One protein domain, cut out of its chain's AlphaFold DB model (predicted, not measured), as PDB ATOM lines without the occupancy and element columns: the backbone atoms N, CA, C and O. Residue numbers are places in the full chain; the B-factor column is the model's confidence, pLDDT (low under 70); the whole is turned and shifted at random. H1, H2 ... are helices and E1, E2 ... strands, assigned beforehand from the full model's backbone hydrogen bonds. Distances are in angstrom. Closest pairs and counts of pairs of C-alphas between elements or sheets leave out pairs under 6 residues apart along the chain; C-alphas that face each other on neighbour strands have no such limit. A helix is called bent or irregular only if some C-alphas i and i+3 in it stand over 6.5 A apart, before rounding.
ATOM      1  N   MET A 251      56.081  -6.746 -59.942       56.84
ATOM      2  CA  MET A 251      55.291  -7.490 -60.930       56.84
ATOM      3  C   MET A 251      54.727  -8.815 -60.408       56.84
ATOM      4  O   MET A 251      53.966  -9.464 -61.130       56.84
ATOM      5  N   THR A 252      55.072  -9.244 -59.186       70.25
ATOM      6  CA  THR A 252      54.629 -10.540 -58.650       70.25
ATOM      7  C   THR A 252      53.975 -10.452 -57.270       70.25
ATOM      8  O   THR A 252      54.185  -9.521 -56.495       70.25
ATOM      9  N   ILE A 253      53.151 -11.458 -56.957       70.88
ATOM     10  CA  ILE A 253      52.504 -11.607 -55.644       70.88
ATOM     11  C   ILE A 253      53.555 -11.919 -54.569       70.88
ATOM     12  O   ILE A 253      53.386 -11.545 -53.410       70.88
ATOM     13  N   GLU A 254      54.638 -12.604 -54.932       73.44
ATOM     14  CA  GLU A 254      55.775 -12.848 -54.049       73.44
ATOM     15  C   GLU A 254      56.442 -11.540 -53.604       73.44
ATOM     16  O   GLU A 254      56.655 -11.375 -52.402       73.44
ATOM     17  N   ASP A 255      56.661 -10.591 -54.523       71.69
ATOM     18  CA  ASP A 255      57.209  -9.262 -54.195       71.69
ATOM     19  C   ASP A 255      56.293  -8.523 -53.207       71.69
ATOM     20  O   ASP A 255      56.746  -7.953 -52.215       71.69
ATOM     21  N   TYR A 256      54.975  -8.619 -53.409       78.75
ATOM     22  CA  TYR A 256      53.991  -8.034 -52.500       78.75
ATOM     23  C   TYR A 256      54.036  -8.643 -51.090       78.75
ATOM     24  O   TYR A 256      53.884  -7.940 -50.092       78.75
ATOM     25  N   ARG A 257      54.273  -9.956 -50.976       79.75
ATOM     26  CA  ARG A 257      54.415 -10.633 -49.675       79.75
ATOM     27  C   ARG A 257      55.687 -10.228 -48.946       79.75
ATOM     28  O   ARG A 257      55.681 -10.172 -47.719       79.75
ATOM     29  N   GLU A 258      56.765  -9.999 -49.686       76.56
ATOM     30  CA  GLU A 258      58.016  -9.505 -49.125       76.56
ATOM     31  C   GLU A 258      57.862  -8.060 -48.641       76.56
ATOM     32  O   GLU A 258      58.235  -7.765 -47.506       76.56
ATOM     33  N   MET A 259      57.200  -7.205 -49.426       74.50
ATOM     34  CA  MET A 259      56.877  -5.837 -49.017       74.50
ATOM     35  C   MET A 259      55.975  -5.776 -47.794       74.50
ATOM     36  O   MET A 259      56.271  -5.024 -46.877       74.50
ATOM     37  N   LEU A 260      54.930  -6.604 -47.718       78.06
ATOM     38  CA  LEU A 260      54.106  -6.703 -46.509       78.06
ATOM     39  C   LEU A 260      54.939  -7.021 -45.261       78.06
ATOM     40  O   LEU A 260      54.607  -6.553 -44.180       78.06
ATOM     41  N   GLY A 261      56.004  -7.816 -45.405       74.25
ATOM     42  CA  GLY A 261      56.915  -8.133 -44.308       74.25
ATOM     43  C   GLY A 261      57.868  -6.999 -43.937       74.25
ATOM     44  O   GLY A 261      58.229  -6.901 -42.775       74.25
ATOM     45  N   LEU A 262      58.279  -6.175 -44.902       72.94
ATOM     46  CA  LEU A 262      59.158  -5.024 -44.660       72.94
ATOM     47  C   LEU A 262      58.403  -3.822 -44.093       72.94
ATOM     48  O   LEU A 262      58.932  -3.100 -43.258       72.94
ATOM     49  N   VAL A 263      57.199  -3.595 -44.611       70.94
ATOM     50  CA  VAL A 263      56.360  -2.450 -44.274       70.94
ATOM     51  C   VAL A 263      55.738  -2.685 -42.901       70.94
ATOM     52  O   VAL A 263      56.053  -1.981 -41.958       70.94
ATOM     53  N   VAL A 264      54.988  -3.775 -42.731       74.19
ATOM     54  CA  VAL A 264      54.280  -4.075 -41.475       74.19
ATOM     55  C   VAL A 264      55.167  -4.884 -40.513       74.19
ATOM     56  O   VAL A 264      54.709  -5.834 -39.883       74.19
ATOM     57  N   ASP A 265      56.466  -4.582 -40.421       71.94
ATOM     58  CA  ASP A 265      57.400  -5.362 -39.582       71.94
ATOM     59  C   ASP A 265      57.068  -5.238 -38.082       71.94
ATOM     60  O   ASP A 265      57.167  -6.203 -37.321       71.94
ATOM     61  N   ASP A 266      56.583  -4.070 -37.659       69.88
ATOM     62  CA  ASP A 266      56.203  -3.801 -36.271       69.88
ATOM     63  C   ASP A 266      54.779  -4.275 -35.905       69.88
ATOM     64  O   ASP A 266      54.377  -4.213 -34.738       69.88
ATOM     65  N   GLY A 267      54.028  -4.811 -36.876       72.56
ATOM     66  CA  GLY A 267      52.661  -5.305 -36.692       72.56
ATOM     67  C   GLY A 267      51.593  -4.209 -36.588       72.56
ATOM     68  O   GLY A 267      50.435  -4.525 -36.281       72.56
ATOM     69  N   VAL A 268      51.957  -2.950 -36.840       79.75
ATOM     70  CA  VAL A 268      51.053  -1.802 -36.887       79.75
ATOM     71  C   VAL A 268      50.926  -1.352 -38.336       79.75
ATOM     72  O   VAL A 268      51.918  -1.097 -38.993       79.75
ATOM     73  N   ILE A 269      49.700  -1.254 -38.849       82.56
ATOM     74  CA  ILE A 269      49.451  -0.667 -40.170       82.56
ATOM     75  C   ILE A 269      49.135   0.810 -39.973       82.56
ATOM     76  O   ILE A 269      48.063   1.164 -39.468       82.56
ATOM     77  N   THR A 270      50.060   1.669 -40.379       81.00
ATOM     78  CA  THR A 270      49.860   3.121 -40.409       81.00
ATOM     79  C   THR A 270      49.083   3.558 -41.662       81.00
ATOM     80  O   THR A 270      49.022   2.820 -42.652       81.00
ATOM     81  N   PRO A 271      48.465   4.754 -41.667       77.00
ATOM     82  CA  PRO A 271      47.751   5.269 -42.834       77.00
ATOM     83  C   PRO A 271      48.609   5.344 -44.103       77.00
ATOM     84  O   PRO A 271      48.113   5.031 -45.184       77.00
ATOM     85  N   SER A 272      49.886   5.727 -43.992       74.25
ATOM     86  CA  SER A 272      50.778   5.817 -45.158       74.25
ATOM     87  C   SER A 272      51.148   4.443 -45.716       74.25
ATOM     88  O   SER A 272      51.283   4.275 -46.927       74.25
ATOM     89  N   GLU A 273      51.267   3.434 -44.857       79.19
ATOM     90  CA  GLU A 273      51.500   2.054 -45.289       79.19
ATOM     91  C   GLU A 273      50.270   1.455 -45.951       79.19
ATOM     92  O   GLU A 273      50.394   0.772 -46.963       79.19
ATOM     93  N   ASP A 274      49.080   1.735 -45.419       80.31
ATOM     94  CA  ASP A 274      47.821   1.333 -46.043       80.31
ATOM     95  C   ASP A 274      47.677   1.954 -47.441       80.31
ATOM     96  O   ASP A 274      47.284   1.260 -48.377       80.31
ATOM     97  N   GLU A 275      48.067   3.222 -47.617       77.88
ATOM     98  CA  GLU A 275      48.093   3.902 -48.919       77.88
ATOM     99  C   GLU A 275      49.103   3.261 -49.883       77.88
ATOM    100  O   GLU A 275      48.756   2.930 -51.019       77.88
ATOM    101  N   LEU A 276      50.325   2.984 -49.427       77.44
ATOM    102  CA  LEU A 276      51.339   2.298 -50.229       77.44
ATOM    103  C   LEU A 276      50.877   0.890 -50.641       77.44
ATOM    104  O   LEU A 276      50.949   0.518 -51.816       77.44
ATOM    105  N   LEU A 277      50.332   0.117 -49.701       80.56
ATOM    106  CA  LEU A 277      49.781  -1.213 -49.961       80.56
ATOM    107  C   LEU A 277      48.551  -1.146 -50.875       80.56
ATOM    108  O   LEU A 277      48.325  -2.081 -51.652       80.56
ATOM    109  N   TRP A 278      47.784  -0.052 -50.821       81.69
ATOM    110  CA  TRP A 278      46.659   0.227 -51.708       81.69
ATOM    111  C   TRP A 278      47.097   0.500 -53.153       81.69
ATOM    112  O   TRP A 278      46.502  -0.031 -54.097       81.69
ATOM    113  N   ILE A 279      48.160   1.277 -53.352       77.31
ATOM    114  CA  ILE A 279      48.718   1.514 -54.691       77.31
ATOM    115  C   ILE A 279      49.243   0.188 -55.259       77.31
ATOM    116  O   ILE A 279      48.892  -0.203 -56.375       77.31
ATOM    117  N   MET A 280      49.984  -0.576 -54.452       75.00
ATOM    118  CA  MET A 280      50.534  -1.874 -54.854       75.00
ATOM    119  C   MET A 280      49.455  -2.898 -55.220       75.00
ATOM    120  O   MET A 280      49.544  -3.556 -56.260       75.00
ATOM    121  N   ARG A 281      48.401  -3.036 -54.402       82.00
ATOM    122  CA  ARG A 281      47.299  -3.969 -54.701       82.00
ATOM    123  C   ARG A 281      46.538  -3.556 -55.962       82.00
ATOM    124  O   ARG A 281      46.107  -4.435 -56.704       82.00
ATOM    125  N   SER A 282      46.402  -2.250 -56.218       80.69
ATOM    126  CA  SER A 282      45.762  -1.719 -57.426       80.69
ATOM    127  C   SER A 282      46.563  -2.086 -58.678       80.69
ATOM    128  O   SER A 282      45.995  -2.596 -59.644       80.69
ATOM    129  N   ASN A 283      47.890  -1.937 -58.620       76.38
ATOM    130  CA  ASN A 283      48.797  -2.300 -59.712       76.38
ATOM    131  C   ASN A 283      48.799  -3.812 -60.001       76.38
ATOM    132  O   ASN A 283      48.790  -4.224 -61.160       76.38
ATOM    133  N   LEU A 284      48.760  -4.648 -58.957       79.06
ATOM    134  CA  LEU A 284      48.782  -6.113 -59.078       79.06
ATOM    135  C   LEU A 284      47.391  -6.746 -59.283       79.06
ATOM    136  O   LEU A 284      47.294  -7.938 -59.580       79.06
ATOM    137  N   GLY A 285      46.310  -5.978 -59.122       80.25
ATOM    138  CA  GLY A 285      44.934  -6.478 -59.198       80.25
ATOM    139  C   GLY A 285      44.545  -7.421 -58.052       80.25
ATOM    140  O   GLY A 285      43.709  -8.308 -58.246       80.25
ATOM    141  N   ILE A 286      45.151  -7.260 -56.873       81.31
ATOM    142  CA  ILE A 286      44.852  -8.058 -55.676       81.31
ATOM    143  C   ILE A 286      43.551  -7.540 -55.051       81.31
ATOM    144  O   ILE A 286      43.387  -6.338 -54.848       81.31
ATOM    145  N   SER A 287      42.614  -8.439 -54.735       83.31
ATOM    146  CA  SER A 287      41.375  -8.053 -54.048       83.31
ATOM    147  C   SER A 287      41.604  -7.805 -52.554       83.31
ATOM    148  O   SER A 287      42.477  -8.420 -51.940       83.31
ATOM    149  N   ASP A 288      40.763  -6.968 -51.943       81.00
ATOM    150  CA  ASP A 288      40.827  -6.670 -50.503       81.00
ATOM    151  C   ASP A 288      40.751  -7.946 -49.643       81.00
ATOM    152  O   ASP A 288      41.490  -8.099 -48.675       81.00
ATOM    153  N   GLU A 289      39.932  -8.926 -50.043       79.50
ATOM    154  CA  GLU A 289      39.853 -10.230 -49.370       79.50
ATOM    155  C   GLU A 289      41.182 -10.997 -49.421       79.50
ATOM    156  O   GLU A 289      41.600 -11.585 -48.423       79.50
ATOM    157  N   GLN A 290      41.865 -10.999 -50.570       81.00
ATOM    158  CA  GLN A 290      43.160 -11.668 -50.715       81.00
ATOM    159  C   GLN A 290      44.243 -10.961 -49.900       81.00
ATOM    160  O   GLN A 290      45.043 -11.627 -49.246       81.00
ATOM    161  N   HIS A 291      44.240  -9.630 -49.893       83.50
ATOM    162  CA  HIS A 291      45.136  -8.822 -49.073       83.50
ATOM    163  C   HIS A 291      44.977  -9.128 -47.574       83.50
ATOM    164  O   HIS A 291      45.957  -9.452 -46.903       83.50
ATOM    165  N   LEU A 292      43.740  -9.144 -47.068       81.69
ATOM    166  CA  LEU A 292      43.449  -9.488 -45.673       81.69
ATOM    167  C   LEU A 292      43.907 -10.907 -45.319       81.69
ATOM    168  O   LEU A 292      44.490 -11.128 -44.260       81.69
ATOM    169  N   GLN A 293      43.704 -11.875 -46.217       81.31
ATOM    170  CA  GLN A 293      44.210 -13.235 -46.018       81.31
ATOM    171  C   GLN A 293      45.741 -13.277 -45.948       81.31
ATOM    172  O   GLN A 293      46.293 -14.044 -45.160       81.31
ATOM    173  N   LEU A 294      46.451 -12.479 -46.749       82.31
ATOM    174  CA  LEU A 294      47.914 -12.411 -46.700       82.31
ATOM    175  C   LEU A 294      48.413 -11.818 -45.378       82.31
ATOM    176  O   LEU A 294      49.336 -12.381 -44.787       82.31
ATOM    177  N   ILE A 295      47.769 -10.753 -44.892       81.69
ATOM    178  CA  ILE A 295      48.068 -10.149 -43.588       81.69
ATOM    179  C   ILE A 295      47.845 -11.170 -42.466       81.69
ATOM    180  O   ILE A 295      48.763 -11.449 -41.693       81.69
ATOM    181  N   LEU A 296      46.666 -11.798 -42.419       79.81
ATOM    182  CA  LEU A 296      46.317 -12.768 -41.377       79.81
ATOM    183  C   LEU A 296      47.223 -14.000 -41.391       79.81
ATOM    184  O   LEU A 296      47.643 -14.471 -40.338       79.81
ATOM    185  N   ASN A 297      47.583 -14.505 -42.572       80.62
ATOM    186  CA  ASN A 297      48.504 -15.638 -42.680       80.62
ATOM    187  C   ASN A 297      49.910 -15.314 -42.160       80.62
ATOM    188  O   ASN A 297      50.631 -16.229 -41.759       80.62
ATOM    189  N   ARG A 298      50.330 -14.044 -42.207       77.06
ATOM    190  CA  ARG A 298      51.690 -13.634 -41.839       77.06
ATOM    191  C   ARG A 298      51.804 -13.180 -40.387       77.06
ATOM    192  O   ARG A 298      52.761 -13.578 -39.725       77.06
ATOM    193  N   PHE A 299      50.852 -12.374 -39.926       73.00
ATOM    194  CA  PHE A 299      50.892 -11.681 -38.637       73.00
ATOM    195  C   PHE A 299      49.819 -12.172 -37.646       73.00
ATOM    196  O   PHE A 299      49.908 -11.897 -36.450       73.00
ATOM    197  N   GLY A 300      48.836 -12.950 -38.112       73.38
ATOM    198  CA  GLY A 300      47.726 -13.447 -37.294       73.38
ATOM    199  C   GLY A 300      46.726 -12.356 -36.895       73.38
ATOM    200  O   GLY A 300      46.681 -11.285 -37.492       73.38
ATOM    201  N   ASP A 301      45.941 -12.626 -35.849       65.62
ATOM    202  CA  ASP A 301      44.886 -11.725 -35.344       65.62
ATOM    203  C   ASP A 301      45.428 -10.513 -34.552       65.62
ATOM    204  O   ASP A 301      44.660  -9.705 -34.035       65.62
ATOM    205  N   GLY A 302      46.753 -10.398 -34.407       68.44
ATOM    206  CA  GLY A 302      47.411  -9.361 -33.608       68.44
ATOM    207  C   GLY A 302      47.650  -8.035 -34.333       68.44
ATOM    208  O   GLY A 302      48.185  -7.118 -33.717       68.44
ATOM    209  N   VAL A 303      47.286  -7.933 -35.615       78.25
ATOM    210  CA  VAL A 303      47.536  -6.734 -36.425       78.25
ATOM    211  C   VAL A 303      46.608  -5.608 -36.009       78.25
ATOM    212  O   VAL A 303      45.379  -5.745 -36.029       78.25
ATOM    213  N   VAL A 304      47.205  -4.470 -35.677       81.88
ATOM    214  CA  VAL A 304      46.470  -3.248 -35.357       81.88
ATOM    215  C   VAL A 304      46.607  -2.252 -36.497       81.88
ATOM    216  O   VAL A 304      47.666  -2.145 -37.103       81.88
ATOM    217  N   LYS A 305      45.535  -1.521 -36.791       82.62
ATOM    218  CA  LYS A 305      45.554  -0.425 -37.765       82.62
ATOM    219  C   LYS A 305      45.416   0.901 -37.039       82.62
ATOM    220  O   LYS A 305      44.572   1.033 -36.147       82.62
ATOM    221  N   GLU A 306      46.220   1.886 -37.401       80.25
ATOM    222  CA  GLU A 306      46.098   3.231 -36.856       80.25
ATOM    223  C   GLU A 306      44.948   3.980 -37.541       80.25
ATOM    224  O   GLU A 306      44.838   4.041 -38.765       80.25
ATOM    225  N   CYS A 307      44.053   4.558 -36.737       77.12
ATOM    226  CA  CYS A 307      42.973   5.372 -37.272       77.12
ATOM    227  C   CYS A 307      43.496   6.760 -37.687       77.12
ATOM    228  O   CYS A 307      43.940   7.506 -36.810       77.12
ATOM    229  N   PRO A 308      43.321   7.189 -38.951       71.88
ATOM    230  CA  PRO A 308      43.827   8.479 -39.435       71.88
ATOM    231  C   PRO A 308      43.164   9.696 -38.769       71.88
ATOM    232  O   PRO A 308      43.672  10.807 -38.853       71.88
ATOM    233  N   ALA A 309      42.009   9.517 -38.121       75.00
ATOM    234  CA  ALA A 309      41.274  10.610 -37.483       75.00
ATOM    235  C   ALA A 309      41.628  10.813 -36.002       75.00
ATOM    236  O   ALA A 309      41.455  11.916 -35.483       75.00
ATOM    237  N   CYS A 310      42.064   9.765 -35.298       74.94
ATOM    238  CA  CYS A 310      42.331   9.839 -33.859       74.94
ATOM    239  C   CYS A 310      43.688   9.272 -33.436       74.94
ATOM    240  O   CYS A 310      43.942   9.232 -32.232       74.94
ATOM    241  N   HIS A 311      44.514   8.800 -34.377       71.88
ATOM    242  CA  HIS A 311      45.803   8.136 -34.128       71.88
ATOM    243  C   HIS A 311      45.702   6.970 -33.129       71.88
ATOM    244  O   HIS A 311      46.635   6.626 -32.405       71.88
ATOM    245  N   GLY A 312      44.503   6.389 -33.031       73.31
ATOM    246  CA  GLY A 312      44.200   5.298 -32.118       73.31
ATOM    247  C   GLY A 312      44.501   3.969 -32.786       73.31
ATOM    248  O   GLY A 312      44.091   3.754 -33.925       73.31
ATOM    249  N   MET A 313      45.166   3.073 -32.061       80.88
ATOM    250  CA  MET A 313      45.408   1.706 -32.517       80.88
ATOM    251  C   MET A 313      44.112   0.906 -32.432       80.88
ATOM    252  O   MET A 313      43.545   0.731 -31.352       80.88
ATOM    253  N   THR A 314      43.634   0.438 -33.579       81.31
ATOM    254  CA  THR A 314      42.390  -0.321 -33.696       81.31
ATOM    255  C   THR A 314      42.700  -1.799 -33.906       81.31
ATOM    256  O   THR A 314      43.481  -2.133 -34.798       81.31
ATOM    257  N   PRO A 315      42.145  -2.707 -33.085       79.44
ATOM    258  CA  PRO A 315      42.354  -4.136 -33.265       79.44
ATOM    259  C   PRO A 315      41.572  -4.657 -34.474       79.44
ATOM    260  O   PRO A 315      40.522  -4.120 -34.839       79.44
ATOM    261  N   PHE A 316      42.081  -5.724 -35.086       80.31
ATOM    262  CA  PHE A 316      41.390  -6.413 -36.167       80.31
ATOM    263  C   PHE A 316      40.176  -7.196 -35.645       80.31
ATOM    264  O   PHE A 316      40.285  -7.973 -34.695       80.31
ATOM    265  N   TYR A 317      39.016  -7.032 -36.289       78.00
ATOM    266  CA  TYR A 317      37.807  -7.796 -35.981       78.00
ATOM    267  C   TYR A 317      37.576  -8.873 -37.046       78.00
ATOM    268  O   TYR A 317      37.039  -8.607 -38.126       78.00
ATOM    269  N   SER A 318      37.921 -10.120 -36.712       69.38
ATOM    270  CA  SER A 318      37.788 -11.287 -37.598       69.38
ATOM    271  C   SER A 318      36.360 -11.534 -38.092       69.38
ATOM    272  O   SER A 318      36.170 -11.999 -39.212       69.38
ATOM    273  N   ASP A 319      35.352 -11.194 -37.282       69.31
ATOM    274  CA  ASP A 319      33.934 -11.434 -37.591       69.31
ATOM    275  C   ASP A 319      33.414 -10.566 -38.747       69.31
ATOM    276  O   ASP A 319      32.450 -10.929 -39.423       69.31
ATOM    277  N   HIS A 320      34.056  -9.420 -38.976       69.00
ATOM    278  CA  HIS A 320      33.679  -8.452 -40.004       69.00
ATOM    279  C   HIS A 320      34.752  -8.262 -41.081       69.00
ATOM    280  O   HIS A 320      34.486  -7.587 -42.072       69.00
ATOM    281  N   GLY A 321      35.931  -8.872 -40.915       70.69
ATOM    282  CA  GLY A 321      37.025  -8.788 -41.879       70.69
ATOM    283  C   GLY A 321      37.599  -7.378 -42.019       70.69
ATOM    284  O   GLY A 321      37.937  -6.978 -43.125       70.69
ATOM    285  N   GLY A 322      37.677  -6.609 -40.928       77.81
ATOM    286  CA  GLY A 322      38.168  -5.232 -40.974       77.81
ATOM    287  C   GLY A 322      38.488  -4.647 -39.602       77.81
ATOM    288  O   GLY A 322      38.278  -5.290 -38.569       77.81
ATOM    289  N   TRP A 323      38.986  -3.412 -39.597       81.69
ATOM    290  CA  TRP A 323      39.327  -2.676 -38.383       81.69
ATOM    291  C   TRP A 323      38.226  -1.676 -38.038       81.69
ATOM    292  O   TRP A 323      37.747  -0.928 -38.890       81.69
ATOM    293  N   TRP A 324      37.803  -1.664 -36.774       80.94
ATOM    294  CA  TRP A 324      36.782  -0.737 -36.291       80.94
ATOM    295  C   TRP A 324      37.374   0.213 -35.259       80.94
ATOM    296  O   TRP A 324      37.892  -0.205 -34.221       80.94
ATOM    297  N   CYS A 325      37.249   1.511 -35.524       80.31
ATOM    298  CA  CYS A 325      37.649   2.546 -34.588       80.31
ATOM    299  C   CYS A 325      36.494   2.875 -33.637       80.31
ATOM    300  O   CYS A 325      35.548   3.564 -34.022       80.31
ATOM    301  N   GLU A 326      36.569   2.430 -32.377       77.94
ATOM    302  CA  GLU A 326      35.568   2.782 -31.356       77.94
ATOM    303  C   GLU A 326      35.457   4.302 -31.108       77.94
ATOM    304  O   GLU A 326      34.326   4.796 -31.062       77.94
ATOM    305  N   PRO A 327      36.565   5.073 -30.997       79.62
ATOM    306  CA  PRO A 327      36.498   6.525 -30.821       79.62
ATOM    307  C   PRO A 327      35.804   7.269 -31.969       79.62
ATOM    308  O   PRO A 327      35.034   8.197 -31.724       79.62
ATOM    309  N   CYS A 328      36.071   6.872 -33.215       78.75
ATOM    310  CA  CYS A 328      35.542   7.545 -34.406       78.75
ATOM    311  C   CYS A 328      34.247   6.920 -34.935       78.75
ATOM    312  O   CYS A 328      33.627   7.494 -35.827       78.75
ATOM    313  N   GLN A 329      33.840   5.767 -34.394       81.31
ATOM    314  CA  GLN A 329      32.689   4.980 -34.840       81.31
ATOM    315  C   GLN A 329      32.680   4.742 -36.358       81.31
ATOM    316  O   GLN A 329      31.643   4.881 -37.009       81.31
ATOM    317  N   ASN A 330      33.844   4.412 -36.924       79.19
ATOM    318  CA  ASN A 330      34.000   4.157 -38.352       79.19
ATOM    319  C   ASN A 330      34.904   2.946 -38.614       79.19
ATOM    320  O   ASN A 330      35.799   2.650 -37.817       79.19
ATOM    321  N   TRP A 331      34.670   2.281 -39.747       77.88
ATOM    322  CA  TRP A 331      35.570   1.262 -40.287       77.88
ATOM    323  C   TRP A 331      36.790   1.944 -40.904       77.88
ATOM    324  O   TRP A 331      36.644   2.976 -41.568       77.88
ATOM    325  N   VAL A 332      37.968   1.381 -40.645       68.62
ATOM    326  CA  VAL A 332      39.266   1.875 -41.119       68.62
ATOM    327  C   VAL A 332      39.912   0.832 -42.010       68.62
ATOM    328  O   VAL A 332      39.830  -0.374 -41.684       68.62
TER     329      VAL A 332
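What this domain is: This is residues 251 to 332 of the 332 residues of an uncharacterized protein of Euryarchaeota archaeon (UniProt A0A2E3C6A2). A group of three helices makes one end of an elongated body, and a small three-stranded sheet makes the other. H1 and H2 form a helical hairpin, H3 slants past it, and the short stretch 268 to 269 between H1 and H2 pairs with E1 of the sheet. The 82 printed residues hold H1, H2, H3, E1, E2 and E3 in that order, a mixed class; the antiparallel sheet runs E1 E2 E3. The whole is compact, with a radius of gyration of the C-alphas of 12.3 A and spans of 38 by 23 by 22 A.

Where its parts are: H1, residues 253 to 263, begins at C-alpha (52.504, -11.607, -55.644) and is 15.1 A long. H2, residues 271 to 284, measures 19.9 A, and H3, residues 288 to 302, 18.3 A. H3 is irregular: C-alphas 298 and 301 are 9.6 A apart. E1 is residues 304 to 306, E2 residues 313 to 317 at 12.7 A, and E3 residues 322 to 325, ending at C-alpha (37.649, 2.546, -34.588).

How they stand to each other: H1 and H2 touch, closest at the C-alphas of Val 263 and Glu 273, 6.7 A, at a shallow tilt of 8 degrees, opposite ways. H3, with residues 294 to 298 alone, only just touches H1 with 3 pairs of C-alphas within 8 A, closest at Leu 294 and Arg 257, 7.4 A. H2, with residues 271 to 274, and H3 only graze the sheet; H1 is not on it. The strands form a meander, each the antiparallel neighbour of the one before: N 305 and O 314 are 2.9 A apart, N 317 and O 322 3.0 A. Every O i to N i+4 pair is within hydrogen-bond range in H1 and H2, and 9 of 11 in H3.

The domain as a whole: The C-alphas of Met 251 and Pro 327 are farthest apart, 38.2 A. The printed part has no cut and no long link. Its mean pLDDT is 76.9; residues 251, 266, 301 to 302, 318 to 320 and 332 are under 70.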